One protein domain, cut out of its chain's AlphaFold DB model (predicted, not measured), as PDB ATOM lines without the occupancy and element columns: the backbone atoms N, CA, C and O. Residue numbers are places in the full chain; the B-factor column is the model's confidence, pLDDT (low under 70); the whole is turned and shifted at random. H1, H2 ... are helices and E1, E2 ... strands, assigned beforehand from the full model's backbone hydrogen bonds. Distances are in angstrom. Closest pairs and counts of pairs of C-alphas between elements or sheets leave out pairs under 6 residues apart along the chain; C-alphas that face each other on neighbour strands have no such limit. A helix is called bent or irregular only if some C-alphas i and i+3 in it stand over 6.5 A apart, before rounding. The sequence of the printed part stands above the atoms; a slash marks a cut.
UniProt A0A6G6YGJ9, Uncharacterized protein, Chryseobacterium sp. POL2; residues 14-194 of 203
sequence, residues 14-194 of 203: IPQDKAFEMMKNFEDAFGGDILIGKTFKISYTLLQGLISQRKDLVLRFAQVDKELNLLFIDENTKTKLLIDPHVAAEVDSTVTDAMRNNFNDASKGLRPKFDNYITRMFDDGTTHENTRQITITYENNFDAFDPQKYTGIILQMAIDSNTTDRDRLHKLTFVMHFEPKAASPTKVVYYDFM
ATOM      1  N   ILE A  14       1.353 -58.999 -25.844       81.38
ATOM      2  CA  ILE A  14       1.232 -59.137 -24.393       81.38
ATOM      3  C   ILE A  14      -0.095 -58.567 -23.877       81.38
ATOM      4  O   ILE A  14      -0.690 -57.686 -24.509       81.38
ATOM      5  N   PRO A  15      -0.575 -59.043 -22.713       85.81
ATOM      6  CA  PRO A  15      -1.703 -58.431 -22.021       85.81
ATOM      7  C   PRO A  15      -1.463 -56.942 -21.719       85.81
ATOM      8  O   PRO A  15      -0.350 -56.524 -21.396       85.81
ATOM      9  N   GLN A  16      -2.517 -56.132 -21.827       88.06
ATOM     10  CA  GLN A  16      -2.443 -54.676 -21.647       88.06
ATOM     11  C   GLN A  16      -2.059 -54.273 -20.216       88.06
ATOM     12  O   GLN A  16      -1.315 -53.318 -20.021       88.06
ATOM     13  N   ASP A  17      -2.565 -54.992 -19.221       88.56
ATOM     14  CA  ASP A  17      -2.200 -54.834 -17.814       88.56
ATOM     15  C   ASP A  17      -0.708 -55.098 -17.589       88.56
ATOM     16  O   ASP A  17      -0.042 -54.263 -16.979       88.56
ATOM     17  N   LYS A  18      -0.161 -56.171 -18.181       86.75
ATOM     18  CA  LYS A  18       1.287 -56.432 -18.163       86.75
ATOM     19  C   LYS A  18       2.065 -55.286 -18.820       86.75
ATOM     20  O   LYS A  18       3.038 -54.797 -18.256       86.75
ATOM     21  N   ALA A  19       1.629 -54.820 -19.991       88.44
ATOM     22  CA  ALA A  19       2.275 -53.703 -20.684       88.44
ATOM     23  C   ALA A  19       2.325 -52.437 -19.809       88.44
ATOM     24  O   ALA A  19       3.355 -51.770 -19.717       88.44
ATOM     25  N   PHE A  20       1.215 -52.116 -19.139       90.75
ATOM     26  CA  PHE A  20       1.104 -50.959 -18.251       90.75
ATOM     27  C   PHE A  20       1.971 -51.092 -17.002       90.75
ATOM     28  O   PHE A  20       2.615 -50.119 -16.615       90.75
ATOM     29  N   GLU A  21       2.029 -52.282 -16.411       90.81
ATOM     30  CA  GLU A  21       2.944 -52.589 -15.314       90.81
ATOM     31  C   GLU A  21       4.403 -52.362 -15.731       90.81
ATOM     32  O   GLU A  21       5.119 -51.609 -15.077       90.81
ATOM     33  N   MET A  22       4.827 -52.923 -16.869       88.50
ATOM     34  CA  MET A  22       6.209 -52.802 -17.340       88.50
ATOM     35  C   MET A  22       6.613 -51.346 -17.611       88.50
ATOM     36  O   MET A  22       7.724 -50.927 -17.278       88.50
ATOM     37  N   MET A  23       5.718 -50.546 -18.197       90.75
ATOM     38  CA  MET A  23       5.954 -49.113 -18.402       90.75
ATOM     39  C   MET A  23       5.994 -48.337 -17.086       90.75
ATOM     40  O   MET A  23       6.820 -47.440 -16.919       90.75
ATOM     41  N   LYS A  24       5.129 -48.690 -16.131       91.06
ATOM     42  CA  LYS A  24       5.126 -48.083 -14.801       91.06
ATOM     43  C   LYS A  24       6.420 -48.381 -14.043       91.06
ATOM     44  O   LYS A  24       6.972 -47.467 -13.444       91.06
ATOM     45  N   ASN A  25       6.943 -49.601 -14.129       88.75
ATOM     46  CA  ASN A  25       8.228 -49.962 -13.525       88.75
ATOM     47  C   ASN A  25       9.374 -49.097 -14.063       88.75
ATOM     48  O   ASN A  25      10.235 -48.653 -13.302       88.75
ATOM     49  N   PHE A  26       9.370 -48.820 -15.371       89.62
ATOM     50  CA  PHE A  26      10.331 -47.899 -15.968       89.62
ATOM     51  C   PHE A  26      10.168 -46.470 -15.441       89.62
ATOM     52  O   PHE A  26      11.156 -45.842 -15.062       89.62
ATOM     53  N   GLU A  27       8.934 -45.967 -15.379       90.56
ATOM     54  CA  GLU A  27       8.643 -44.633 -14.846       90.56
ATOM     55  C   GLU A  27       9.054 -44.498 -13.373       90.56
ATOM     56  O   GLU A  27       9.666 -43.505 -12.993       90.56
ATOM     57  N   ASP A  28       8.797 -45.507 -12.546       90.00
ATOM     58  CA  ASP A  28       9.164 -45.482 -11.130       90.00
ATOM     59  C   ASP A  28      10.704 -45.470 -10.947       90.00
ATOM     60  O   ASP A  28      11.216 -44.880  -9.994       90.00
ATOM     61  N   ALA A  29      11.465 -46.053 -11.885       87.94
ATOM     62  CA  ALA A  29      12.930 -46.086 -11.852       87.94
ATOM     63  C   ALA A  29      13.614 -44.858 -12.491       87.94
ATOM     64  O   ALA A  29      14.653 -44.401 -12.002       87.94
ATOM     65  N   PHE A  30      13.066 -44.334 -13.591       89.50
ATOM     66  CA  PHE A  30      13.717 -43.323 -14.439       89.50
ATOM     67  C   PHE A  30      12.852 -42.088 -14.719       89.50
ATOM     68  O   PHE A  30      13.317 -41.162 -15.378       89.50
ATOM     69  N   GLY A  31      11.626 -42.019 -14.200       84.00
ATOM     70  CA  GLY A  31      10.628 -41.009 -14.556       84.00
ATOM     71  C   GLY A  31      11.025 -39.560 -14.277       84.00
ATOM     72  O   GLY A  31      10.586 -38.650 -14.982       84.00
ATOM     73  N   GLY A  32      11.896 -39.338 -13.292       85.38
ATOM     74  CA  GLY A  32      12.451 -38.019 -12.981       85.38
ATOM     75  C   GLY A  32      13.655 -37.606 -13.836       85.38
ATOM     76  O   GLY A  32      14.129 -36.481 -13.693       85.38
ATOM     77  N   ASP A  33      14.185 -38.488 -14.690       86.62
ATOM     78  CA  ASP A  33      15.328 -38.163 -15.540       86.62
ATOM     79  C   ASP A  33      14.881 -37.573 -16.878       86.62
ATOM     80  O   ASP A  33      14.393 -38.272 -17.765       86.62
ATOM     81  N   ILE A  34      15.107 -36.272 -17.030       83.44
ATOM     82  CA  ILE A  34      14.793 -35.529 -18.253       83.44
ATOM     83  C   ILE A  34      15.649 -35.950 -19.455       83.44
ATOM     84  O   ILE A  34      15.273 -35.670 -20.586       83.44
ATOM     85  N   LEU A  35      16.793 -36.600 -19.224       86.44
ATOM     86  CA  LEU A  35      17.724 -37.013 -20.273       86.44
ATOM     87  C   LEU A  35      17.317 -38.327 -20.943       86.44
ATOM     88  O   LEU A  35      17.870 -38.692 -21.982       86.44
ATOM     89  N   ILE A  36      16.373 -39.061 -20.351       84.00
ATOM     90  CA  ILE A  36      15.945 -40.361 -20.850       84.00
ATOM     91  C   ILE A  36      14.569 -40.213 -21.495       84.00
ATOM     92  O   ILE A  36      13.544 -40.096 -20.822       84.00
ATOM     93  N   GLY A  37      14.551 -40.263 -22.828       79.00
ATOM     94  CA  GLY A  37      13.315 -40.354 -23.594       79.00
ATOM     95  C   GLY A  37      12.507 -41.589 -23.187       79.00
ATOM     96  O   GLY A  37      13.020 -42.706 -23.164       79.00
ATOM     97  N   LYS A  38      11.231 -41.384 -22.858       83.19
ATOM     98  CA  LYS A  38      10.320 -42.445 -22.382       83.19
ATOM     99  C   LYS A  38       9.489 -43.054 -23.500       83.19
ATOM    100  O   LYS A  38       8.954 -44.152 -23.375       83.19
ATOM    101  N   THR A  39       9.316 -42.301 -24.580       90.44
ATOM    102  CA  THR A  39       8.478 -42.674 -25.710       90.44
ATOM    103  C   THR A  39       9.137 -42.201 -26.990       90.44
ATOM    104  O   THR A  39       9.459 -41.025 -27.129       90.44
ATOM    105  N   PHE A  40       9.285 -43.120 -27.930       92.25
ATOM    106  CA  PHE A  40       9.769 -42.861 -29.272       92.25
ATOM    107  C   PHE A  40       8.667 -43.238 -30.248       92.25
ATOM    108  O   PHE A  40       7.948 -44.216 -30.045       92.25
ATOM    109  N   LYS A  41       8.512 -42.458 -31.309       94.38
ATOM    110  CA  LYS A  41       7.572 -42.778 -32.379       94.38
ATOM    111  C   LYS A  41       8.344 -42.901 -33.673       94.38
ATOM    112  O   LYS A  41       9.279 -42.140 -33.886       94.38
ATOM    113  N   ILE A  42       7.942 -43.833 -34.525       94.69
ATOM    114  CA  ILE A  42       8.503 -43.966 -35.867       94.69
ATOM    115  C   ILE A  42       7.341 -44.131 -36.832       94.69
ATOM    116  O   ILE A  42       6.561 -45.080 -36.744       94.69
ATOM    117  N   SER A  43       7.196 -43.169 -37.733       94.94
ATOM    118  CA  SER A  43       6.121 -43.175 -38.713       94.94
ATOM    119  C   SER A  43       6.310 -44.265 -39.759       94.94
ATOM    120  O   SER A  43       7.424 -44.673 -40.090       94.94
ATOM    121  N   TYR A  44       5.193 -44.695 -40.338       93.88
ATOM    122  CA  TYR A  44       5.177 -45.675 -41.414       93.88
ATOM    123  C   TYR A  44       6.062 -45.260 -42.594       93.88
ATOM    124  O   TYR A  44       6.732 -46.106 -43.169       93.88
ATOM    125  N   THR A  45       6.126 -43.968 -42.926       94.12
ATOM    126  CA  THR A  45       6.961 -43.467 -44.026       94.12
ATOM    127  C   THR A  45       8.436 -43.833 -43.852       94.12
ATOM    128  O   THR A  45       9.094 -44.160 -44.834       94.12
ATOM    129  N   LEU A  46       8.943 -43.826 -42.615       94.38
ATOM    130  CA  LEU A  46      10.314 -44.242 -42.309       94.38
ATOM    131  C   LEU A  46      10.476 -45.771 -42.290       94.38
ATOM    132  O   LEU A  46      11.564 -46.271 -42.549       94.38
ATOM    133  N   LEU A  47       9.404 -46.517 -42.008       93.25
ATOM    134  CA  LEU A  47       9.421 -47.981 -41.888       93.25
ATOM    135  C   LEU A  47       9.025 -48.722 -43.172       93.25
ATOM    136  O   LEU A  47       9.213 -49.933 -43.261       93.25
ATOM    137  N   GLN A  48       8.465 -48.033 -44.170       93.56
ATOM    138  CA  GLN A  48       7.857 -48.664 -45.347       93.56
ATOM    139  C   GLN A  48       8.831 -49.579 -46.107       93.56
ATOM    140  O   GLN A  48       8.429 -50.632 -46.603       93.56
ATOM    141  N   GLY A  49      10.114 -49.204 -46.176       92.88
ATOM    142  CA  GLY A  49      11.159 -49.990 -46.831       92.88
ATOM    143  C   GLY A  49      11.387 -51.317 -46.112       92.88
ATOM    144  O   GLY A  49      11.310 -52.376 -46.734       92.88
ATOM    145  N   LEU A  50      11.562 -51.266 -44.789       92.06
ATOM    146  CA  LEU A  50      11.710 -52.450 -43.941       92.06
ATOM    147  C   LEU A  50      10.483 -53.363 -44.035       92.06
ATOM    148  O   LEU A  50      10.623 -54.558 -44.286       92.06
ATOM    149  N   ILE A  51       9.281 -52.790 -43.919       90.69
ATOM    150  CA  ILE A  51       8.026 -53.551 -43.938       90.69
ATOM    151  C   ILE A  51       7.800 -54.218 -45.301       90.69
ATOM    152  O   ILE A  51       7.467 -55.401 -45.361       90.69
ATOM    153  N   SER A  52       8.000 -53.491 -46.405       91.31
ATOM    154  CA  SER A  52       7.801 -54.030 -47.760       91.31
ATOM    155  C   SER A  52       8.790 -55.142 -48.116       91.31
ATOM    156  O   SER A  52       8.446 -56.047 -48.873       91.31
ATOM    157  N   GLN A  53       9.995 -55.103 -47.541       92.75
ATOM    158  CA  GLN A  53      11.032 -56.119 -47.731       92.75
ATOM    159  C   GLN A  53      11.017 -57.218 -46.664       92.75
ATOM    160  O   GLN A  53      11.878 -58.094 -46.710       92.75
ATOM    161  N   ARG A  54      10.065 -57.189 -45.720       90.19
ATOM    162  CA  ARG A  54       9.982 -58.130 -44.592       90.19
ATOM    163  C   ARG A  54      11.265 -58.201 -43.757       90.19
ATOM    164  O   ARG A  54      11.718 -59.281 -43.391       90.19
ATOM    165  N   LYS A  55      11.884 -57.048 -43.505       88.69
ATOM    166  CA  LYS A  55      13.105 -56.936 -42.700       88.69
ATOM    167  C   LYS A  55      12.786 -56.543 -41.266       88.69
ATOM    168  O   LYS A  55      11.863 -55.770 -41.015       88.69
ATOM    169  N   ASP A  56      13.605 -57.045 -40.352       87.62
ATOM    170  CA  ASP A  56      13.563 -56.680 -38.941       87.62
ATOM    171  C   ASP A  56      13.943 -55.210 -38.746       87.62
ATOM    172  O   ASP A  56      14.840 -54.685 -39.411       87.62
ATOM    173  N   LEU A  57      13.291 -54.549 -37.791       89.19
ATOM    174  CA  LEU A  57      13.684 -53.214 -37.356       89.19
ATOM    175  C   LEU A  57      14.714 -53.346 -36.234       89.19
ATOM    176  O   LEU A  57      14.395 -53.786 -35.131       89.19
ATOM    177  N   VAL A  58      15.947 -52.931 -36.509       89.12
ATOM    178  CA  VAL A  58      17.029 -52.897 -35.521       89.12
ATOM    179  C   VAL A  58      17.172 -51.480 -34.985       89.12
ATOM    180  O   VAL A  58      17.440 -50.558 -35.752       89.12
ATOM    181  N   LEU A  59      17.029 -51.322 -33.673       89.31
ATOM    182  CA  LEU A  59      17.175 -50.072 -32.930       89.31
ATOM    183  C   LEU A  59      18.411 -50.150 -32.036       89.31
ATOM    184  O   LEU A  59      18.645 -51.178 -31.412       89.31
ATOM    185  N   ARG A  60      19.188 -49.078 -31.920       88.44
ATOM    186  CA  ARG A  60      20.371 -48.999 -31.053       88.44
ATOM    187  C   ARG A  60      20.317 -47.741 -30.196       88.44
ATOM    188  O   ARG A  60      20.006 -46.664 -30.707       88.44
ATOM    189  N   PHE A  61      20.656 -47.867 -28.915       88.75
ATOM    190  CA  PHE A  61      20.796 -46.710 -28.031       88.75
ATOM    191  C   PHE A  61      22.046 -45.904 -28.377       88.75
ATOM    192  O   PHE A  61      23.130 -46.449 -28.602       88.75
ATOM    193  N   ALA A  62      21.880 -44.589 -28.391       91.12
ATOM    194  CA  ALA A  62      22.922 -43.617 -28.650       91.12
ATOM    195  C   ALA A  62      22.717 -42.387 -27.763       91.12
ATOM    196  O   ALA A  62      21.638 -42.186 -27.204       91.12
ATOM    197  N   GLN A  63      23.750 -41.556 -27.638       91.94
ATOM    198  CA  GLN A  63      23.654 -40.293 -26.920       91.94
ATOM    199  C   GLN A  63      24.126 -39.148 -27.809       91.94
ATOM    200  O   GLN A  63      25.268 -39.136 -28.278       91.94
ATOM    201  N   VAL A  64      23.239 -38.178 -28.002       89.69
ATOM    202  CA  VAL A  64      23.549 -36.888 -28.620       89.69
ATOM    203  C   VAL A  64      23.472 -35.853 -27.511       89.69
ATOM    204  O   VAL A  64      22.479 -35.784 -26.788       89.69
ATOM    205  N   ASP A  65      24.570 -35.127 -27.313       85.12
ATOM    206  CA  ASP A  65      24.803 -34.268 -26.153       85.12
ATOM    207  C   ASP A  65      24.619 -35.010 -24.818       85.12
ATOM    208  O   ASP A  65      25.540 -35.666 -24.315       85.12
ATOM    209  N   LYS A  66      23.422 -34.916 -24.237       84.50
ATOM    210  CA  LYS A  66      23.053 -35.538 -22.961       84.50
ATOM    211  C   LYS A  66      21.834 -36.446 -23.061       84.50
ATOM    212  O   LYS A  66      21.517 -37.099 -22.079       84.50
ATOM    213  N   GLU A  67      21.166 -36.486 -24.206       90.12
ATOM    214  CA  GLU A  67      19.858 -37.119 -24.338       90.12
ATOM    215  C   GLU A  67      19.970 -38.502 -24.974       90.12
ATOM    216  O   GLU A  67      20.750 -38.728 -25.911       90.12
ATOM    217  N   LEU A  68      19.167 -39.436 -24.466       91.06
ATOM    218  CA  LEU A  68      19.003 -40.746 -25.077       91.06
ATOM    219  C   LEU A  68      18.351 -40.596 -26.450       91.06
ATOM    220  O   LEU A  68      17.257 -40.052 -26.578       91.06
ATOM    221  N   ASN A  69      18.999 -41.163 -27.456       91.62
ATOM    222  CA  ASN A  69      18.530 -41.193 -28.829       91.62
ATOM    223  C   ASN A  69      18.487 -42.632 -29.355       91.62
ATOM    224  O   ASN A  69      19.150 -43.531 -28.823       91.62
ATOM    225  N   LEU A  70      17.719 -42.834 -30.429       91.25
ATOM    226  CA  LEU A  70      17.653 -44.097 -31.155       91.25
ATOM    227  C   LEU A  70      18.284 -43.958 -32.536       91.25
ATOM    228  O   LEU A  70      17.896 -43.111 -33.340       91.25
ATOM    229  N   LEU A  71      19.228 -44.848 -32.811       93.19
ATOM    230  CA  LEU A  71      19.664 -45.146 -34.165       93.19
ATOM    231  C   LEU A  71      18.853 -46.331 -34.675       93.19
ATOM    232  O   LEU A  71      18.613 -47.267 -33.915       93.19
ATOM    233  N   PHE A  72      18.474 -46.337 -35.946       93.31
ATOM    234  CA  PHE A  72      17.917 -47.526 -36.579       93.31
ATOM    235  C   PHE A  72      18.639 -47.873 -37.874       93.31
ATOM    236  O   PHE A  72      19.259 -47.016 -38.502       93.31
ATOM    237  N   ILE A  73      18.578 -49.148 -38.246       91.62
ATOM    238  CA  ILE A  73      19.127 -49.647 -39.507       91.62
ATOM    239  C   ILE A  73      17.990 -49.722 -40.526       91.62
ATOM    240  O   ILE A  73      16.981 -50.379 -40.273       91.62
ATOM    241  N   ASP A  74      18.140 -49.025 -41.651       91.75
ATOM    242  CA  ASP A  74      17.152 -49.030 -42.731       91.75
ATOM    243  C   ASP A  74      17.253 -50.286 -43.615       91.75
ATOM    244  O   ASP A  74      18.123 -51.149 -43.454       91.75
ATOM    245  N   GLU A  75      16.360 -50.397 -44.596       92.69
ATOM    246  CA  GLU A  75      16.324 -51.534 -45.508       92.69
ATOM    247  C   GLU A  75      17.595 -51.686 -46.357       92.69
ATOM    248  O   GLU A  75      17.893 -52.786 -46.827       92.69
ATOM    249  N   ASN A  76      18.372 -50.616 -46.516       92.56
ATOM    250  CA  ASN A  76      19.630 -50.585 -47.258       92.56
ATOM    251  C   ASN A  76      20.847 -50.732 -46.338       92.56
ATOM    252  O   ASN A  76      21.972 -50.452 -46.759       92.56
ATOM    253  N   THR A  77      20.645 -51.179 -45.094       89.62
ATOM    254  CA  THR A  77      21.679 -51.345 -44.060       89.62
ATOM    255  C   THR A  77      22.368 -50.041 -43.645       89.62
ATOM    256  O   THR A  77      23.459 -50.056 -43.072       89.62
ATOM    257  N   LYS A  78      21.749 -48.888 -43.918       92.75
ATOM    258  CA  LYS A  78      22.253 -47.581 -43.488       92.75
ATOM    259  C   LYS A  78      21.787 -47.283 -42.077       92.75
ATOM    260  O   LYS A  78      20.643 -47.545 -41.719       92.75
ATOM    261  N   THR A  79      22.677 -46.696 -41.285       94.81
ATOM    262  CA  THR A  79      22.337 -46.231 -39.939       94.81
ATOM    263  C   THR A  79      21.707 -44.847 -40.034       94.81
ATOM    264  O   THR A  79      22.264 -43.934 -40.650       94.81
ATOM    265  N   LYS A  80      20.532 -44.691 -39.433       95.44
ATOM    266  CA  LYS A  80      19.775 -43.445 -39.387       95.44
ATOM    267  C   LYS A  80      19.567 -43.024 -37.935       95.44
ATOM    268  O   LYS A  80      19.187 -43.847 -37.107       95.44
ATOM    269  N   LEU A  81      19.785 -41.750 -37.630       94.81
ATOM    270  CA  LEU A  81      19.396 -41.139 -36.361       94.81
ATOM    271  C   LEU A  81      17.938 -40.692 -36.445       94.81
ATOM    272  O   LEU A  81      17.593 -39.898 -37.320       94.81
ATOM    273  N   LEU A  82      17.103 -41.179 -35.527       93.00
ATOM    274  CA  LEU A  82      15.733 -40.706 -35.365       93.00
ATOM    275  C   LEU A  82      15.753 -39.324 -34.698       93.00
ATOM    276  O   LEU A  82      16.091 -39.220 -33.523       93.00
ATOM    277  N   ILE A  83      15.407 -38.277 -35.450       89.44
ATOM    278  CA  ILE A  83      15.355 -36.894 -34.949       89.44
ATOM    279  C   ILE A  83      13.959 -36.600 -34.401       89.44
ATOM    280  O   ILE A  83      13.804 -36.017 -33.331       89.44
ATOM    281  N   ASP A  84      12.936 -37.023 -35.140       90.00
ATOM    282  CA  ASP A  84      11.535 -36.908 -34.759       90.00
ATOM    283  C   ASP A  84      10.726 -38.072 -35.379       90.00
ATOM    284  O   ASP A  84      11.285 -38.874 -36.131       90.00
ATOM    285  N   PRO A  85       9.415 -38.205 -35.096       90.31
ATOM    286  CA  PRO A  85       8.607 -39.321 -35.595       90.31
ATOM    287  C   PRO A  85       8.594 -39.513 -37.120       90.31
ATOM    288  O   PRO A  85       8.301 -40.607 -37.610       90.31
ATOM    289  N   HIS A  86       8.867 -38.460 -37.882       91.62
ATOM    290  CA  HIS A  86       8.795 -38.408 -39.340       91.62
ATOM    291  C   HIS A  86      10.147 -38.155 -40.007       91.62
ATOM    292  O   HIS A  86      10.270 -38.373 -41.213       91.62
ATOM    293  N   VAL A  87      11.153 -37.726 -39.248       93.19
ATOM    294  CA  VAL A  87      12.456 -37.319 -39.762       93.19
ATOM    295  C   VAL A  87      13.559 -38.182 -39.167       93.19
ATOM    296  O   VAL A  87      13.768 -38.242 -37.955       93.19
ATOM    297  N   ALA A  88      14.325 -38.800 -40.064       93.62
ATOM    298  CA  ALA A  88      15.551 -39.498 -39.729       93.62
ATOM    299  C   ALA A  88      16.693 -39.036 -40.637       93.62
ATOM    300  O   ALA A  88      16.515 -38.899 -41.848       93.62
ATOM    301  N   ALA A  89      17.867 -38.804 -40.056       94.38
ATOM    302  CA  ALA A  89      19.061 -38.400 -40.790       94.38
ATOM    303  C   ALA A  89      20.024 -39.574 -40.934       94.38
ATOM    304  O   ALA A  89      20.268 -40.300 -39.974       94.38
ATOM    305  N   GLU A  90      20.596 -39.755 -42.124       95.38
ATOM    306  CA  GLU A  90      21.705 -40.693 -42.286       95.38
ATOM    307  C   GLU A  90      22.923 -40.212 -41.509       95.38
ATOM    308  O   GLU A  90      23.286 -39.039 -41.572       95.38
ATOM    309  N   VAL A  91      23.546 -41.139 -40.792       94.44
ATOM    310  CA  VAL A  91      24.791 -40.905 -40.071       94.44
ATOM    311  C   VAL A  91      25.823 -41.920 -40.534       94.44
ATOM    312  O   VAL A  91      25.513 -43.092 -40.757       94.44
ATOM    313  N   ASP A  92      27.061 -41.467 -40.703       93.75
ATOM    314  CA  ASP A  92      28.165 -42.358 -41.032       93.75
ATOM    315  C   ASP A  92      28.670 -43.115 -39.790       93.75
ATOM    316  O   ASP A  92      28.200 -42.924 -38.660       93.75
ATOM    317  N   SER A  93      29.641 -44.004 -40.002       89.62
ATOM    318  CA  SER A  93      30.232 -44.808 -38.930       89.62
ATOM    319  C   SER A  93      30.954 -43.961 -37.882       89.62
ATOM    320  O   SER A  93      30.872 -44.271 -36.700       89.62
ATOM    321  N   THR A  94      31.611 -42.870 -38.280       91.31
ATOM    322  CA  THR A  94      32.364 -42.000 -37.364       91.31
ATOM    323  C   THR A  94      31.422 -41.295 -36.395       91.31
ATOM    324  O   THR A  94      31.660 -41.269 -35.188       91.31
ATOM    325  N   VAL A  95      30.320 -40.754 -36.918       90.94
ATOM    326  CA  VAL A  95      29.278 -40.106 -36.113       90.94
ATOM    327  C   VAL A  95      28.595 -41.127 -35.205       90.94
ATOM    328  O   VAL A  95      28.417 -40.875 -34.013       90.94
ATOM    329  N   THR A  96      28.276 -42.304 -35.747       90.19
ATOM    330  CA  THR A  96      27.691 -43.415 -34.984       90.19
ATOM    331  C   THR A  96      28.583 -43.815 -33.808       90.19
ATOM    332  O   THR A  96      28.105 -43.932 -32.678       90.19
ATOM    333  N   ASP A  97      29.886 -43.979 -34.038       89.38
ATOM    334  CA  ASP A  97      30.839 -44.348 -32.995       89.38
ATOM    335  C   ASP A  97      30.990 -43.250 -31.946       89.38
ATOM    336  O   ASP A  97      31.008 -43.548 -30.753       89.38
ATOM    337  N   ALA A  98      31.012 -41.976 -32.348       92.19
ATOM    338  CA  ALA A  98      31.038 -40.861 -31.405       92.19
ATOM    339  C   ALA A  98      29.807 -40.863 -30.478       92.19
ATOM    340  O   ALA A  98      29.950 -40.777 -29.257       92.19
ATOM    341  N   MET A  99      28.602 -41.028 -31.033       93.19
ATOM    342  CA  MET A  99      27.361 -41.077 -30.250       93.19
ATOM    343  C   MET A  99      27.310 -42.290 -29.310       93.19
ATOM    344  O   MET A  99      26.850 -42.186 -28.170       93.19
ATOM    345  N   ARG A 100      27.808 -43.447 -29.762       89.69
ATOM    346  CA  ARG A 100      27.913 -44.659 -28.935       89.69
ATOM    347  C   ARG A 100      28.953 -44.503 -27.831       89.69
ATOM    348  O   ARG A 100      28.709 -44.923 -26.704       89.69
ATOM    349  N   ASN A 101      30.088 -43.877 -28.118       90.50
ATOM    350  CA  ASN A 101      31.125 -43.616 -27.124       90.50
ATOM    351  C   ASN A 101      30.637 -42.640 -26.049       90.50
ATOM    352  O   ASN A 101      30.862 -42.893 -24.870       90.50
ATOM    353  N   ASN A 102      29.896 -41.596 -26.431       91.62
ATOM    354  CA  ASN A 102      29.251 -40.691 -25.475       91.62
ATOM    355  C   ASN A 102      28.275 -41.437 -24.562       91.62
ATOM    356  O   ASN A 102      28.306 -41.257 -23.347       91.62
ATOM    357  N   PHE A 103      27.447 -42.310 -25.140       90.62
ATOM    358  CA  PHE A 103      26.515 -43.140 -24.382       90.62
ATOM    359  C   PHE A 103      27.235 -44.073 -23.395       90.62
ATOM    360  O   PHE A 103      26.772 -44.259 -22.270       90.62
ATOM    361  N   ASN A 104      28.378 -44.629 -23.807       88.56
ATOM    362  CA  ASN A 104      29.185 -45.576 -23.039       88.56
ATOM    363  C   ASN A 104      30.110 -44.938 -21.991       88.56
ATOM    364  O   ASN A 104      30.710 -45.678 -21.213       88.56
ATOM    365  N   ASP A 105      30.264 -43.612 -21.972       89.25
ATOM    366  CA  ASP A 105      31.203 -42.932 -21.077       89.25
ATOM    367  C   ASP A 105      30.899 -43.261 -19.605       89.25
ATOM    368  O   ASP A 105      29.811 -42.987 -19.099       89.25
ATOM    369  N   ALA A 106      31.876 -43.836 -18.900       86.62
ATOM    370  CA  ALA A 106      31.700 -44.316 -17.530       86.62
ATOM    371  C   ALA A 106      31.384 -43.204 -16.511       86.62
ATOM    372  O   ALA A 106      30.828 -43.481 -15.451       86.62
ATOM    373  N   SER A 107      31.747 -41.955 -16.813       84.62
ATOM    374  CA  SER A 107      31.618 -40.818 -15.896       84.62
ATOM    375  C   SER A 107      30.340 -40.004 -16.100       84.62
ATOM    376  O   SER A 107      29.842 -39.396 -15.153       84.62
ATOM    377  N   LYS A 108      29.817 -39.971 -17.331       84.94
ATOM    378  CA  LYS A 108      28.719 -39.070 -17.733       84.94
ATOM    379  C   LYS A 108      27.736 -39.660 -18.747       84.94
ATOM    380  O   LYS A 108      26.770 -38.985 -19.099       84.94
ATOM    381  N   GLY A 109      28.004 -40.853 -19.263       89.44
ATOM    382  CA  GLY A 109      27.139 -41.530 -20.221       89.44
ATOM    383  C   GLY A 109      25.894 -42.108 -19.555       89.44
ATOM    384  O   GLY A 109      25.848 -42.325 -18.341       89.44
ATOM    385  N   LEU A 110      24.871 -42.387 -20.360       90.31
ATOM    386  CA  LEU A 110      23.635 -43.012 -19.882       90.31
ATOM    387  C   LEU A 110      23.761 -44.536 -19.699       90.31
ATOM    388  O   LEU A 110      23.002 -45.112 -18.917       90.31
ATOM    389  N   ARG A 111      24.742 -45.200 -20.331       88.19
ATOM    390  CA  ARG A 111      24.967 -46.648 -20.159       88.19
ATOM    391  C   ARG A 111      25.178 -47.054 -18.696       88.19
ATOM    392  O   ARG A 111      24.422 -47.913 -18.238       88.19
ATOM    393  N   PRO A 112      26.149 -46.482 -17.949       88.56
ATOM    394  CA  PRO A 112      26.375 -46.877 -16.561       88.56
ATOM    395  C   PRO A 112      25.117 -46.746 -15.709       88.56
ATOM    396  O   PRO A 112      24.889 -47.545 -14.807       88.56
ATOM    397  N   LYS A 113      24.261 -45.764 -16.014       87.88
ATOM    398  CA  LYS A 113      22.999 -45.574 -15.304       87.88
ATOM    399  C   LYS A 113      22.051 -46.766 -15.485       87.88
ATOM    400  O   LYS A 113      21.466 -47.219 -14.501       87.88
ATOM    401  N   PHE A 114      21.927 -47.289 -16.704       86.50
ATOM    402  CA  PHE A 114      21.118 -48.479 -16.978       86.50
ATOM    403  C   PHE A 114      21.733 -49.754 -16.394       86.50
ATOM    404  O   PHE A 114      21.016 -50.545 -15.784       86.50
ATOM    405  N   ASP A 115      23.050 -49.927 -16.500       85.44
ATOM    406  CA  ASP A 115      23.745 -51.119 -15.987       85.44
ATOM    407  C   ASP A 115      23.707 -51.194 -14.458       85.44
ATOM    408  O   ASP A 115      23.414 -52.242 -13.884       85.44
ATOM    409  N   ASN A 116      23.900 -50.058 -13.782       85.94
ATOM    410  CA  ASN A 116      23.797 -49.971 -12.325       85.94
ATOM    411  C   ASN A 116      22.377 -50.252 -11.826       85.94
ATOM    412  O   ASN A 116      22.195 -50.729 -10.707       85.94
ATOM    413  N   TYR A 117      21.346 -49.922 -12.608       84.62
ATOM    414  CA  TYR A 117      19.980 -50.299 -12.259       84.62
ATOM    415  C   TYR A 117      19.797 -51.815 -12.330       84.62
ATOM    416  O   TYR A 117      19.388 -52.405 -11.334       84.62
ATOM    417  N   ILE A 118      20.166 -52.439 -13.455       80.38
ATOM    418  CA  ILE A 118      20.031 -53.890 -13.624       80.38
ATOM    419  C   ILE A 118      20.840 -54.625 -12.553       80.38
ATOM    420  O   ILE A 118      20.286 -55.444 -11.835       80.38
ATOM    421  N   THR A 119      22.103 -54.254 -12.352       80.94
ATOM    422  CA  THR A 119      22.968 -54.846 -11.319       80.94
ATOM    423  C   THR A 119      22.325 -54.829  -9.924       80.94
ATOM    424  O   THR A 119      22.339 -55.837  -9.224       80.94
ATOM    425  N   ARG A 120      21.699 -53.713  -9.524       83.00
ATOM    426  CA  ARG A 120      21.005 -53.605  -8.226       83.00
ATOM    427  C   ARG A 120      19.726 -54.433  -8.143       83.00
ATOM    428  O   ARG A 120      19.357 -54.837  -7.051       83.00
ATOM    429  N   MET A 121      19.034 -54.638  -9.259       77.19
ATOM    430  CA  MET A 121      17.790 -55.410  -9.294       77.19
ATOM    431  C   MET A 121      18.032 -56.899  -9.014       77.19
ATOM    432  O   MET A 121      17.195 -57.536  -8.382       77.19
ATOM    433  N   PHE A 122      19.166 -57.444  -9.460       74.69
ATOM    434  CA  PHE A 122      19.532 -58.840  -9.206       74.69
ATOM    435  C   PHE A 122      20.099 -59.080  -7.806       74.69
ATOM    436  O   PHE A 122      19.887 -60.159  -7.257       74.69
ATOM    437  N   ASP A 123      20.821 -58.099  -7.256       75.06
ATOM    438  CA  ASP A 123      21.403 -58.132  -5.904       75.06
ATOM    439  C   ASP A 123      22.170 -59.434  -5.579       75.06
ATOM    440  O   ASP A 123      22.141 -59.958  -4.467       75.06
ATOM    441  N   ASP A 124      22.861 -59.991  -6.577       77.56
ATOM    442  CA  ASP A 124      23.601 -61.257  -6.479       77.56
ATOM    443  C   ASP A 124      25.123 -61.062  -6.346       77.56
ATOM    444  O   ASP A 124      25.891 -62.026  -6.341       77.56
ATOM    445  N   GLY A 125      25.568 -59.806  -6.231       76.31
ATOM    446  CA  GLY A 125      26.977 -59.430  -6.138       76.31
ATOM    447  C   GLY A 125      27.736 -59.459  -7.469       76.31
ATOM    448  O   GLY A 125      28.952 -59.251  -7.465       76.31
ATOM    449  N   THR A 126      27.060 -59.688  -8.599       77.12
ATOM    450  CA  THR A 126      27.666 -59.677  -9.938       77.12
ATOM    451  C   THR A 126      27.258 -58.439 -10.736       77.12
ATOM    452  O   THR A 126      26.217 -57.833 -10.496       77.12
ATOM    453  N   THR A 127      28.111 -58.008 -11.670       77.12
ATOM    454  CA  THR A 127      27.790 -56.894 -12.571       77.12
ATOM    455  C   THR A 127      26.972 -57.401 -13.745       77.12
ATOM    456  O   THR A 127      27.393 -58.319 -14.446       77.12
ATOM    457  N   HIS A 128      25.843 -56.745 -13.988       74.31
ATOM    458  CA  HIS A 128      24.948 -57.048 -15.093       74.31
ATOM    459  C   HIS A 128      24.908 -55.888 -16.079       74.31
ATOM    460  O   HIS A 128      24.802 -54.722 -15.696       74.31
ATOM    461  N   GLU A 129      24.953 -56.218 -17.364       73.88
ATOM    462  CA  GLU A 129      24.865 -55.247 -18.447       73.88
ATOM    463  C   GLU A 129      23.502 -55.336 -19.141       73.88
ATOM    464  O   GLU A 129      22.959 -56.421 -19.349       73.88
ATOM    465  N   ASN A 130      22.951 -54.184 -19.519       71.75
ATOM    466  CA  ASN A 130      21.708 -54.114 -20.287       71.75
ATOM    467  C   ASN A 130      21.992 -54.216 -21.796       71.75
ATOM    468  O   ASN A 130      23.027 -53.733 -22.273       71.75
ATOM    469  N   THR A 131      21.073 -54.776 -22.584       66.69
ATOM    470  CA  THR A 131      21.247 -54.775 -24.041       66.69
ATOM    471  C   THR A 131      21.163 -53.357 -24.611       66.69
ATOM    472  O   THR A 131      20.460 -52.474 -24.119       66.69
ATOM    473  N   ARG A 132      21.932 -53.127 -25.678       75.25
ATOM    474  CA  ARG A 132      22.069 -51.825 -26.359       75.25
ATOM    475  C   ARG A 132      21.377 -51.753 -27.707       75.25
ATOM    476  O   ARG A 132      21.343 -50.686 -28.316       75.25
ATOM    477  N   GLN A 133      20.893 -52.895 -28.176       80.81
ATOM    478  CA  GLN A 133      20.235 -53.078 -29.451       80.81
ATOM    479  C   GLN A 133      18.914 -53.817 -29.250       80.81
ATOM    480  O   GLN A 133      18.871 -54.881 -28.645       80.81
ATOM    481  N   ILE A 134      17.835 -53.272 -29.784       80.06
ATOM    482  CA  ILE A 134      16.523 -53.901 -29.752       80.06
ATOM    483  C   ILE A 134      16.180 -54.281 -31.184       80.06
ATOM    484  O   ILE A 134      16.159 -53.424 -32.064       80.06
ATOM    485  N   THR A 135      15.945 -55.569 -31.414       81.75
ATOM    486  CA  THR A 135      15.548 -56.089 -32.722       81.75
ATOM    487  C   THR A 135      14.075 -56.445 -32.672       81.75
ATOM    488  O   THR A 135      13.662 -57.343 -31.939       81.75
ATOM    489  N   ILE A 136      13.284 -55.748 -33.473       82.00
ATOM    490  CA  ILE A 136      11.873 -56.031 -33.670       82.00
ATOM    491  C   ILE A 136      11.747 -56.918 -34.900       82.00
ATOM    492  O   ILE A 136      11.879 -56.445 -36.031       82.00
ATOM    493  N   THR A 137      11.507 -58.207 -34.663       81.38
ATOM    494  CA  THR A 137      11.393 -59.185 -35.743       81.38
ATOM    495  C   THR A 137      10.142 -58.940 -36.576       81.38
ATOM    496  O   THR A 137       9.064 -58.695 -36.021       81.38
ATOM    497  N   TYR A 138      10.271 -59.022 -37.899       80.44
ATOM    498  CA  TYR A 138       9.164 -58.767 -38.817       80.44
ATOM    499  C   TYR A 138       8.011 -59.754 -38.615       80.44
ATOM    500  O   TYR A 138       6.891 -59.331 -38.322       80.44
ATOM    501  N   GLU A 139       8.300 -61.055 -38.710       75.44
ATOM    502  CA  GLU A 139       7.297 -62.133 -38.766       75.44
ATOM    503  C   GLU A 139       6.331 -62.118 -37.571       75.44
ATOM    504  O   GLU A 139       5.135 -62.341 -37.722       75.44
ATOM    505  N   ASN A 140       6.819 -61.776 -36.377       70.50
ATOM    506  CA  ASN A 140       5.999 -61.813 -35.165       70.50
ATOM    507  C   ASN A 140       5.270 -60.498 -34.868       70.50
ATOM    508  O   ASN A 140       4.337 -60.486 -34.063       70.50
ATOM    509  N   ASN A 141       5.709 -59.380 -35.457       73.44
ATOM    510  CA  ASN A 141       5.326 -58.054 -34.963       73.44
ATOM    511  C   ASN A 141       4.830 -57.092 -36.033       73.44
ATOM    512  O   ASN A 141       4.049 -56.208 -35.700       73.44
ATOM    513  N   PHE A 142       5.248 -57.234 -37.290       80.19
ATOM    514  CA  PHE A 142       4.834 -56.352 -38.385       80.19
ATOM    515  C   PHE A 142       3.848 -57.008 -39.355       80.19
ATOM    516  O   PHE A 142       3.191 -56.283 -40.097       80.19
ATOM    517  N   ASP A 143       3.641 -58.327 -39.294       76.75
ATOM    518  CA  ASP A 143       2.614 -59.025 -40.090       76.75
ATOM    519  C   ASP A 143       1.197 -58.469 -39.852       76.75
ATOM    520  O   ASP A 143       0.363 -58.430 -40.757       76.75
ATOM    521  N   ALA A 144       0.922 -57.976 -38.640       75.19
ATOM    522  CA  ALA A 144      -0.348 -57.344 -38.287       75.19
ATOM    523  C   ALA A 144      -0.430 -55.847 -38.663       75.19
ATOM    524  O   ALA A 144      -1.464 -55.209 -38.428       75.19
ATOM    525  N   PHE A 145       0.644 -55.257 -39.199       83.81
ATOM    526  CA  PHE A 145       0.685 -53.838 -39.532       83.81
ATOM    527  C   PHE A 145      -0.093 -53.555 -40.823       83.81
ATOM    528  O   PHE A 145       0.289 -53.959 -41.917       83.81
ATOM    529  N   ASP A 146      -1.174 -52.791 -40.697       86.88
ATOM    530  CA  ASP A 146      -1.977 -52.314 -41.820       86.88
ATOM    531  C   ASP A 146      -1.765 -50.798 -42.026       86.88
ATOM    532  O   ASP A 146      -2.266 -50.002 -41.219       86.88
ATOM    533  N   PRO A 147      -1.084 -50.357 -43.105       87.38
ATOM    534  CA  PRO A 147      -0.836 -48.937 -43.368       87.38
ATOM    535  C   PRO A 147      -2.115 -48.142 -43.666       87.38
ATOM    536  O   PRO A 147      -2.091 -46.908 -43.669       87.38
ATOM    537  N   GLN A 148      -3.255 -48.798 -43.909       87.31
ATOM    538  CA  GLN A 148      -4.550 -48.125 -43.996       87.31
ATOM    539  C   GLN A 148      -5.111 -47.784 -42.614       87.31
ATOM    540  O   GLN A 148      -5.784 -46.761 -42.491       87.31
ATOM    541  N   LYS A 149      -4.790 -48.567 -41.576       86.62
ATOM    542  CA  LYS A 149      -5.289 -48.384 -40.200       86.62
ATOM    543  C   LYS A 149      -4.322 -47.634 -39.287       86.62
ATOM    544  O   LYS A 149      -4.781 -46.928 -38.389       86.62
ATOM    545  N   TYR A 150      -3.017 -47.749 -39.522       90.56
ATOM    546  CA  TYR A 150      -1.981 -47.226 -38.628       90.56
ATOM    547  C   TYR A 150      -1.089 -46.172 -39.302       90.56
ATOM    548  O   TYR A 150      -0.907 -46.182 -40.520       90.56
ATOM    549  N   THR A 151      -0.553 -45.234 -38.515       91.94
ATOM    550  CA  THR A 151       0.377 -44.169 -38.951       91.94
ATOM    551  C   THR A 151       1.841 -44.507 -38.704       91.94
ATOM    552  O   THR A 151       2.719 -43.856 -39.270       91.94
ATOM    553  N   GLY A 152       2.119 -45.518 -37.886       92.56
ATOM    554  CA  GLY A 152       3.462 -45.903 -37.482       92.56
ATOM    555  C   GLY A 152       3.438 -46.750 -36.218       92.56
ATOM    556  O   GLY A 152       2.418 -47.359 -35.884       92.56
ATOM    557  N   ILE A 153       4.563 -46.763 -35.515       92.56
ATOM    558  CA  ILE A 153       4.720 -47.440 -34.229       92.56
ATOM    559  C   ILE A 153       5.024 -46.431 -33.125       92.56
ATOM    560  O   ILE A 153       5.647 -45.390 -33.355       92.56
ATOM    561  N   ILE A 154       4.611 -46.779 -31.914       92.38
ATOM    562  CA  ILE A 154       4.990 -46.108 -30.677       92.38
ATOM    563  C   ILE A 154       5.761 -47.121 -29.843       92.38
ATOM    564  O   ILE A 154       5.270 -48.222 -29.627       92.38
ATOM    565  N   LEU A 155       6.943 -46.729 -29.381       91.88
ATOM    566  CA  LEU A 155       7.853 -47.491 -28.534       91.88
ATOM    567  C   LEU A 155       7.929 -46.799 -27.177       91.88
ATOM    568  O   LEU A 155       8.301 -45.629 -27.099       91.88
ATOM    569  N   GLN A 156       7.582 -47.500 -26.109       90.44
ATOM    570  CA  GLN A 156       7.581 -46.989 -24.743       90.44
ATOM    571  C   GLN A 156       8.595 -47.771 -23.925       90.44
ATOM    572  O   GLN A 156       8.556 -49.000 -23.901       90.44
ATOM    573  N   MET A 157       9.527 -47.059 -23.297       88.19
ATOM    574  CA  MET A 157      10.532 -47.682 -22.441       88.19
ATOM    575  C   MET A 157       9.841 -48.415 -21.292       88.19
ATOM    576  O   MET A 157       8.877 -47.915 -20.710       88.19
ATOM    577  N   ALA A 158      10.321 -49.613 -20.992       86.88
ATOM    578  CA  ALA A 158       9.652 -50.531 -20.089       86.88
ATOM    579  C   ALA A 158      10.663 -51.430 -19.363       86.88
ATOM    580  O   ALA A 158      11.778 -51.642 -19.840       86.88
ATOM    581  N   ILE A 159      10.274 -51.956 -18.201       84.62
ATOM    582  CA  ILE A 159      11.068 -52.901 -17.407       84.62
ATOM    583  C   ILE A 159      10.177 -54.086 -17.029       84.62
ATOM    584  O   ILE A 159       9.183 -53.912 -16.320       84.62
ATOM    585  N   ASP A 160      10.535 -55.292 -17.479       79.69
ATOM    586  CA  ASP A 160       9.905 -56.531 -17.002       79.69
ATOM    587  C   ASP A 160      10.624 -57.014 -15.736       79.69
ATOM    588  O   ASP A 160      11.681 -57.640 -15.806       79.69
ATOM    589  N   SER A 161      10.057 -56.697 -14.571       71.12
ATOM    590  CA  SER A 161      10.602 -57.078 -13.264       71.12
ATOM    591  C   SER A 161      10.173 -58.474 -12.795       71.12
ATOM    592  O   SER A 161      10.650 -58.929 -11.760       71.12
ATOM    593  N   ASN A 162       9.261 -59.143 -13.513       64.62
ATOM    594  CA  ASN A 162       8.571 -60.346 -13.027       64.62
ATOM    595  C   ASN A 162       8.918 -61.618 -13.820       64.62
ATOM    596  O   ASN A 162       8.330 -62.676 -13.579       64.62
ATOM    597  N   THR A 163       9.856 -61.555 -14.767       62.12
ATOM    598  CA  THR A 163      10.305 -62.747 -15.497       62.12
ATOM    599  C   THR A 163      11.081 -63.700 -14.580       62.12
ATOM    600  O   THR A 163      12.037 -63.316 -13.917       62.12
ATOM    601  N   THR A 164      10.691 -64.975 -14.548       56.03
ATOM    602  CA  THR A 164      11.419 -66.033 -13.817       56.03
ATOM    603  C   THR A 164      12.642 -66.549 -14.576       56.03
ATOM    604  O   THR A 164      13.456 -67.287 -14.022       56.03
ATOM    605  N   ASP A 165      12.773 -66.174 -15.844       56.28
ATOM    606  CA  ASP A 165      13.896 -66.533 -16.696       56.28
ATOM    607  C   ASP A 165      15.069 -65.581 -16.419       56.28
ATOM    608  O   ASP A 165      15.006 -64.392 -16.743       56.28
ATOM    609  N   ARG A 166      16.127 -66.121 -15.796       53.31
ATOM    610  CA  ARG A 166      17.331 -65.369 -15.420       53.31
ATOM    611  C   ARG A 166      18.069 -64.781 -16.616       53.31
ATOM    612  O   ARG A 166      18.571 -63.669 -16.497       53.31
ATOM    613  N   ASP A 167      18.030 -65.449 -17.765       51.22
ATOM    614  CA  ASP A 167      18.616 -64.950 -19.013       51.22
ATOM    615  C   ASP A 167      17.722 -63.869 -19.655       51.22
ATOM    616  O   ASP A 167      18.129 -63.138 -20.561       51.22
ATOM    617  N   ARG A 168      16.482 -63.709 -19.163       51.53
ATOM    618  CA  ARG A 168      15.568 -62.612 -19.522       51.53
ATOM    619  C   ARG A 168      15.508 -61.477 -18.508       51.53
ATOM    620  O   ARG A 168      14.898 -60.466 -18.838       51.53
ATOM    621  N   LEU A 169      16.138 -61.583 -17.339       52.88
ATOM    622  CA  LEU A 169      16.106 -60.553 -16.287       52.88
ATOM    623  C   LEU A 169      16.901 -59.261 -16.650       52.88
ATOM    624  O   LEU A 169      17.008 -58.335 -15.851       52.88
ATOM    625  N   HIS A 170      17.431 -59.150 -17.874       55.22
ATOM    626  CA  HIS A 170      18.294 -58.051 -18.342       55.22
ATOM    627  C   HIS A 170      17.602 -56.751 -18.814       55.22
ATOM    628  O   HIS A 170      18.279 -55.886 -19.369       55.22
ATOM    629  N   LYS A 171      16.281 -56.568 -18.706       62.41
ATOM    630  CA  LYS A 171      15.607 -55.804 -19.775       62.41
ATOM    631  C   LYS A 171      15.088 -54.434 -19.374       62.41
ATOM    632  O   LYS A 171      13.965 -54.279 -18.906       62.41
ATOM    633  N   LEU A 172      15.883 -53.424 -19.723       71.94
ATOM    634  CA  LEU A 172      15.300 -52.176 -20.207       71.94
ATOM    635  C   LEU A 172      14.816 -52.426 -21.638       71.94
ATOM    636  O   LEU A 172      15.610 -52.470 -22.573       71.94
ATOM    637  N   THR A 173      13.525 -52.658 -21.799       78.00
ATOM    638  CA  THR A 173      12.908 -53.049 -23.069       78.00
ATOM    639  C   THR A 173      12.050 -51.924 -23.644       78.00
ATOM    640  O   THR A 173      11.896 -50.861 -23.038       78.00
ATOM    641  N   PHE A 174      11.469 -52.175 -24.814       84.00
ATOM    642  CA  PHE A 174      10.327 -51.430 -25.309       84.00
ATOM    643  C   PHE A 174       9.065 -52.282 -25.216       84.00
ATOM    644  O   PHE A 174       9.034 -53.429 -25.654       84.00
ATOM    645  N   VAL A 175       7.989 -51.671 -24.735       87.81
ATOM    646  CA  VAL A 175       6.641 -52.040 -25.157       87.81
ATOM    647  C   VAL A 175       6.354 -51.241 -26.422       87.81
ATOM    648  O   VAL A 175       6.479 -50.019 -26.406       87.81
ATOM    649  N   MET A 176       5.953 -51.890 -27.514       89.19
ATOM    650  CA  MET A 176       5.420 -51.175 -28.684       89.19
ATOM    651  C   MET A 176       3.952 -51.476 -28.912       89.19
ATOM    652  O   MET A 176       3.439 -52.549 -28.598       89.19
ATOM    653  N   HIS A 177       3.299 -50.510 -29.533       88.62
ATOM    654  CA  HIS A 177       2.016 -50.693 -30.173       88.62
ATOM    655  C   HIS A 177       1.972 -49.898 -31.478       88.62
ATOM    656  O   HIS A 177       2.771 -48.987 -31.713       88.62
ATOM    657  N   PHE A 178       1.017 -50.228 -32.339       89.75
ATOM    658  CA  PHE A 178       0.772 -49.439 -33.539       89.75
ATOM    659  C   PHE A 178       0.008 -48.162 -33.196       89.75
ATOM    660  O   PHE A 178      -0.911 -48.173 -32.371       89.75
ATOM    661  N   GLU A 179       0.388 -47.054 -33.826       89.62
ATOM    662  CA  GLU A 179      -0.312 -45.780 -33.692       89.62
ATOM    663  C   GLU A 179      -1.516 -45.769 -34.646       89.62
ATOM    664  O   GLU A 179      -1.325 -45.857 -35.863       89.62
ATOM    665  N   PRO A 180      -2.762 -45.717 -34.144       87.44
ATOM    666  CA  PRO A 180      -3.941 -45.721 -34.998       87.44
ATOM    667  C   PRO A 180      -4.120 -44.377 -35.702       87.44
ATOM    668  O   PRO A 180      -3.904 -43.311 -35.124       87.44
ATOM    669  N   LYS A 181      -4.621 -44.409 -36.939       85.94
ATOM    670  CA  LYS A 181      -5.190 -43.205 -37.556       85.94
ATOM    671  C   LYS A 181      -6.422 -42.786 -36.753       85.94
ATOM    672  O   LYS A 181      -7.248 -43.634 -36.426       85.94
ATOM    673  N   ALA A 182      -6.584 -41.484 -36.506       68.75
ATOM    674  CA  ALA A 182      -7.616 -40.898 -35.634       68.75
ATOM    675  C   ALA A 182      -9.081 -41.309 -35.932       68.75
ATOM    676  O   ALA A 182      -9.964 -41.050 -35.121       68.75
ATOM    677  N   ALA A 183      -9.349 -41.957 -37.069       62.34
ATOM    678  CA  ALA A 183     -10.666 -42.449 -37.473       62.34
ATOM    679  C   ALA A 183     -10.878 -43.968 -37.276       62.34
ATOM    680  O   ALA A 183     -11.944 -44.472 -37.623       62.34
ATOM    681  N   SER A 184      -9.894 -44.719 -36.763       60.84
ATOM    682  CA  SER A 184     -10.001 -46.175 -36.606       60.84
ATOM    683  C   SER A 184     -10.139 -46.561 -35.129       60.84
ATOM    684  O   SER A 184      -9.188 -46.373 -34.369       60.84
ATOM    685  N   PRO A 185     -11.289 -47.108 -34.687       56.00
ATOM    686  CA  PRO A 185     -11.424 -47.686 -33.356       56.00
ATOM    687  C   PRO A 185     -10.734 -49.055 -33.341       56.00
ATOM    688  O   PRO A 185     -11.376 -50.104 -33.352       56.00
ATOM    689  N   THR A 186      -9.406 -49.059 -33.380       63.72
ATOM    690  CA  THR A 186      -8.610 -50.276 -33.235       63.72
ATOM    691  C   THR A 186      -8.272 -50.481 -31.767       63.72
ATOM    692  O   THR A 186      -7.746 -49.597 -31.092       63.72
ATOM    693  N   LYS A 187      -8.592 -51.672 -31.248       68.88
ATOM    694  CA  LYS A 187      -8.096 -52.103 -29.941       68.88
ATOM    695  C   LYS A 187      -6.569 -52.090 -30.002       68.88
ATOM    696  O   LYS A 187      -5.993 -52.752 -30.862       68.88
ATOM    697  N   VAL A 188      -5.939 -51.328 -29.111       77.44
ATOM    698  CA  VAL A 188      -4.479 -51.254 -29.035       77.44
ATOM    699  C   VAL A 188      -3.953 -52.621 -28.613       77.44
ATOM    700  O   VAL A 188      -4.352 -53.156 -27.577       77.44
ATOM    701  N   VAL A 189      -3.097 -53.197 -29.449       76.62
ATOM    702  CA  VAL A 189      -2.355 -54.418 -29.138       76.62
ATOM    703  C   VAL A 189      -0.952 -53.993 -28.740       76.62
ATOM    704  O   VAL A 189      -0.294 -53.264 -29.483       76.62
ATOM    705  N   TYR A 190      -0.535 -54.434 -27.559       77.88
ATOM    706  CA  TYR A 190       0.801 -54.209 -27.035       77.88
ATOM    707  C   TYR A 190       1.651 -55.431 -27.308       77.88
ATOM    708  O   TYR A 190       1.169 -56.557 -27.222       77.88
ATOM    709  N   TYR A 191       2.912 -55.196 -27.608       75.94
ATOM    710  CA  TYR A 191       3.890 -56.224 -27.901       75.94
ATOM    711  C   TYR A 191       5.117 -55.969 -27.026       75.94
ATOM    712  O   TYR A 191       5.505 -54.813 -26.816       75.94
ATOM    713  N   ASP A 192       5.696 -57.044 -26.502       70.69
ATOM    714  CA  ASP A 192       6.963 -57.000 -25.772       70.69
ATOM    715  C   ASP A 192       8.105 -57.271 -26.749       70.69
ATOM    716  O   ASP A 192       8.172 -58.339 -27.371       70.69
ATOM    717  N   PHE A 193       8.990 -56.291 -26.915       67.19
ATOM    718  CA  PHE A 193      10.100 -56.404 -27.852       67.19
ATOM    719  C   PHE A 193      11.321 -56.927 -27.149       67.19
ATOM    720  O   PHE A 193      12.124 -56.185 -26.588       67.19
ATOM    721  N   MET A 194      11.468 -58.245 -27.226       58.84
ATOM    722  CA  MET A 194      12.627 -58.918 -26.691       58.84
ATOM    723  C   MET A 194      13.919 -58.333 -27.276       58.84
ATOM    724  O   MET A 194      14.111 -58.242 -28.487       58.84
TER     725      MET A 194
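What this domain is: This is residues 14 to 194 of the 203 residues of an uncharacterized protein of Chryseobacterium sp. POL2 (UniProt A0A6G6YGJ9). Two twisted antiparallel sheets, E1 E7 E8 E9 and E5 E4 E3 E2 E6, stand partly face to face, and the edge strand E9 of the one comes close to the edge strand E6 of the other. H1 covers one face of the sheet E1 E7 E8 E9, H3 packs slantwise on the other sheet, and H2 and H4 lie at opposite ends. The 181 printed residues include five named helices and nine named strands, in the order H1 E1 H2 E2 E3 E4 E5 H3 H4 E6 H5 E7 E8 E9; the class is mixed, and the second sheet runs E5 E4 E3 E2 E6. The whole is compact, with a radius of gyration of the C-alphas of 16.4 A and spans of 50 by 41 by 28 A.

How they stand to each other: H1, residues 16 to 30, is on the strongly twisted sheet of E1 (39 to 43), E7 (150 to 159), E8 (172 to 180) and E9 (190 to 193), at a height of 7.9 A. It is over E8 and only just over E9, where 3 of its C-alphas fall; its closest C-alphas to E7 are Met 23 and Ala 158, 4.3 A. N 40 and O 155 are 2.8 A apart across E1 and E7. E7, E8 and E9 form a meander, each strand the antiparallel neighbour of the one before; N 156 and O 175 are 2.8 A apart, N 191 and O 176 2.9 A. H2, residues 44 to 52, is on the opposite face of this sheet from H1; its closest C-alphas to E7 are Tyr 44 and Gly 152, 4.3 A. H2 is irregular, C-alphas 46 and 49 being 7.4 A apart. E2 (57 to 64), E3 (67 to 73), E4 (79 to 82) and E5 (88 to 90) form a second meander: N 69 and O 62 are 2.8 A apart, N 80 and O 72 2.8 A, N 89 and O 81 3.0 A. H3, residues 93 to 104, is over E4 and E3 at a height of 8.5 A; its closest C-alphas to E2 are Phe 103 and Gln 63, 4.8 A. H4, residues 110 to 122, touches H3 only at the corner, Arg 111 to Asn 104, C-alphas 5.2 A apart. E6, residues 133 to 136, pairs with E2, N 59 and O 134 being 2.8 A apart; its closest C-alphas to E9 are Ile 136 and Phe 193, 6.1 A. H5, residues 138 to 141, only grazes the sheet E1 E7 E8 E9. Every O i to N i+4 pair is within hydrogen-bond range in H1, H3 and H4, 3 of 5 in H2; H5 is too short for one.

Where its parts are: H1 begins at C-alpha 16 (-2.443, -54.676, -21.647) and is 21.0 A long. E2, 21.0 A, bends by 51 degrees at residue 61. H4 spans 19.5 A, E7 25.6 A and E8 25.1 A. E9 ends at C-alpha 193 (10.100, -56.404, -27.852).

The domain as a whole: The C-alphas farthest apart, Gly 125 and Ala 183, are 51.8 A apart. The printed part has no cut. The link from E7 to E8, residues 160 to 171, is long. Mean pLDDT of the printed part is 84.1; residue 131 and residues 162 to 171, 182 to 187 and 193 to 194 are under 70.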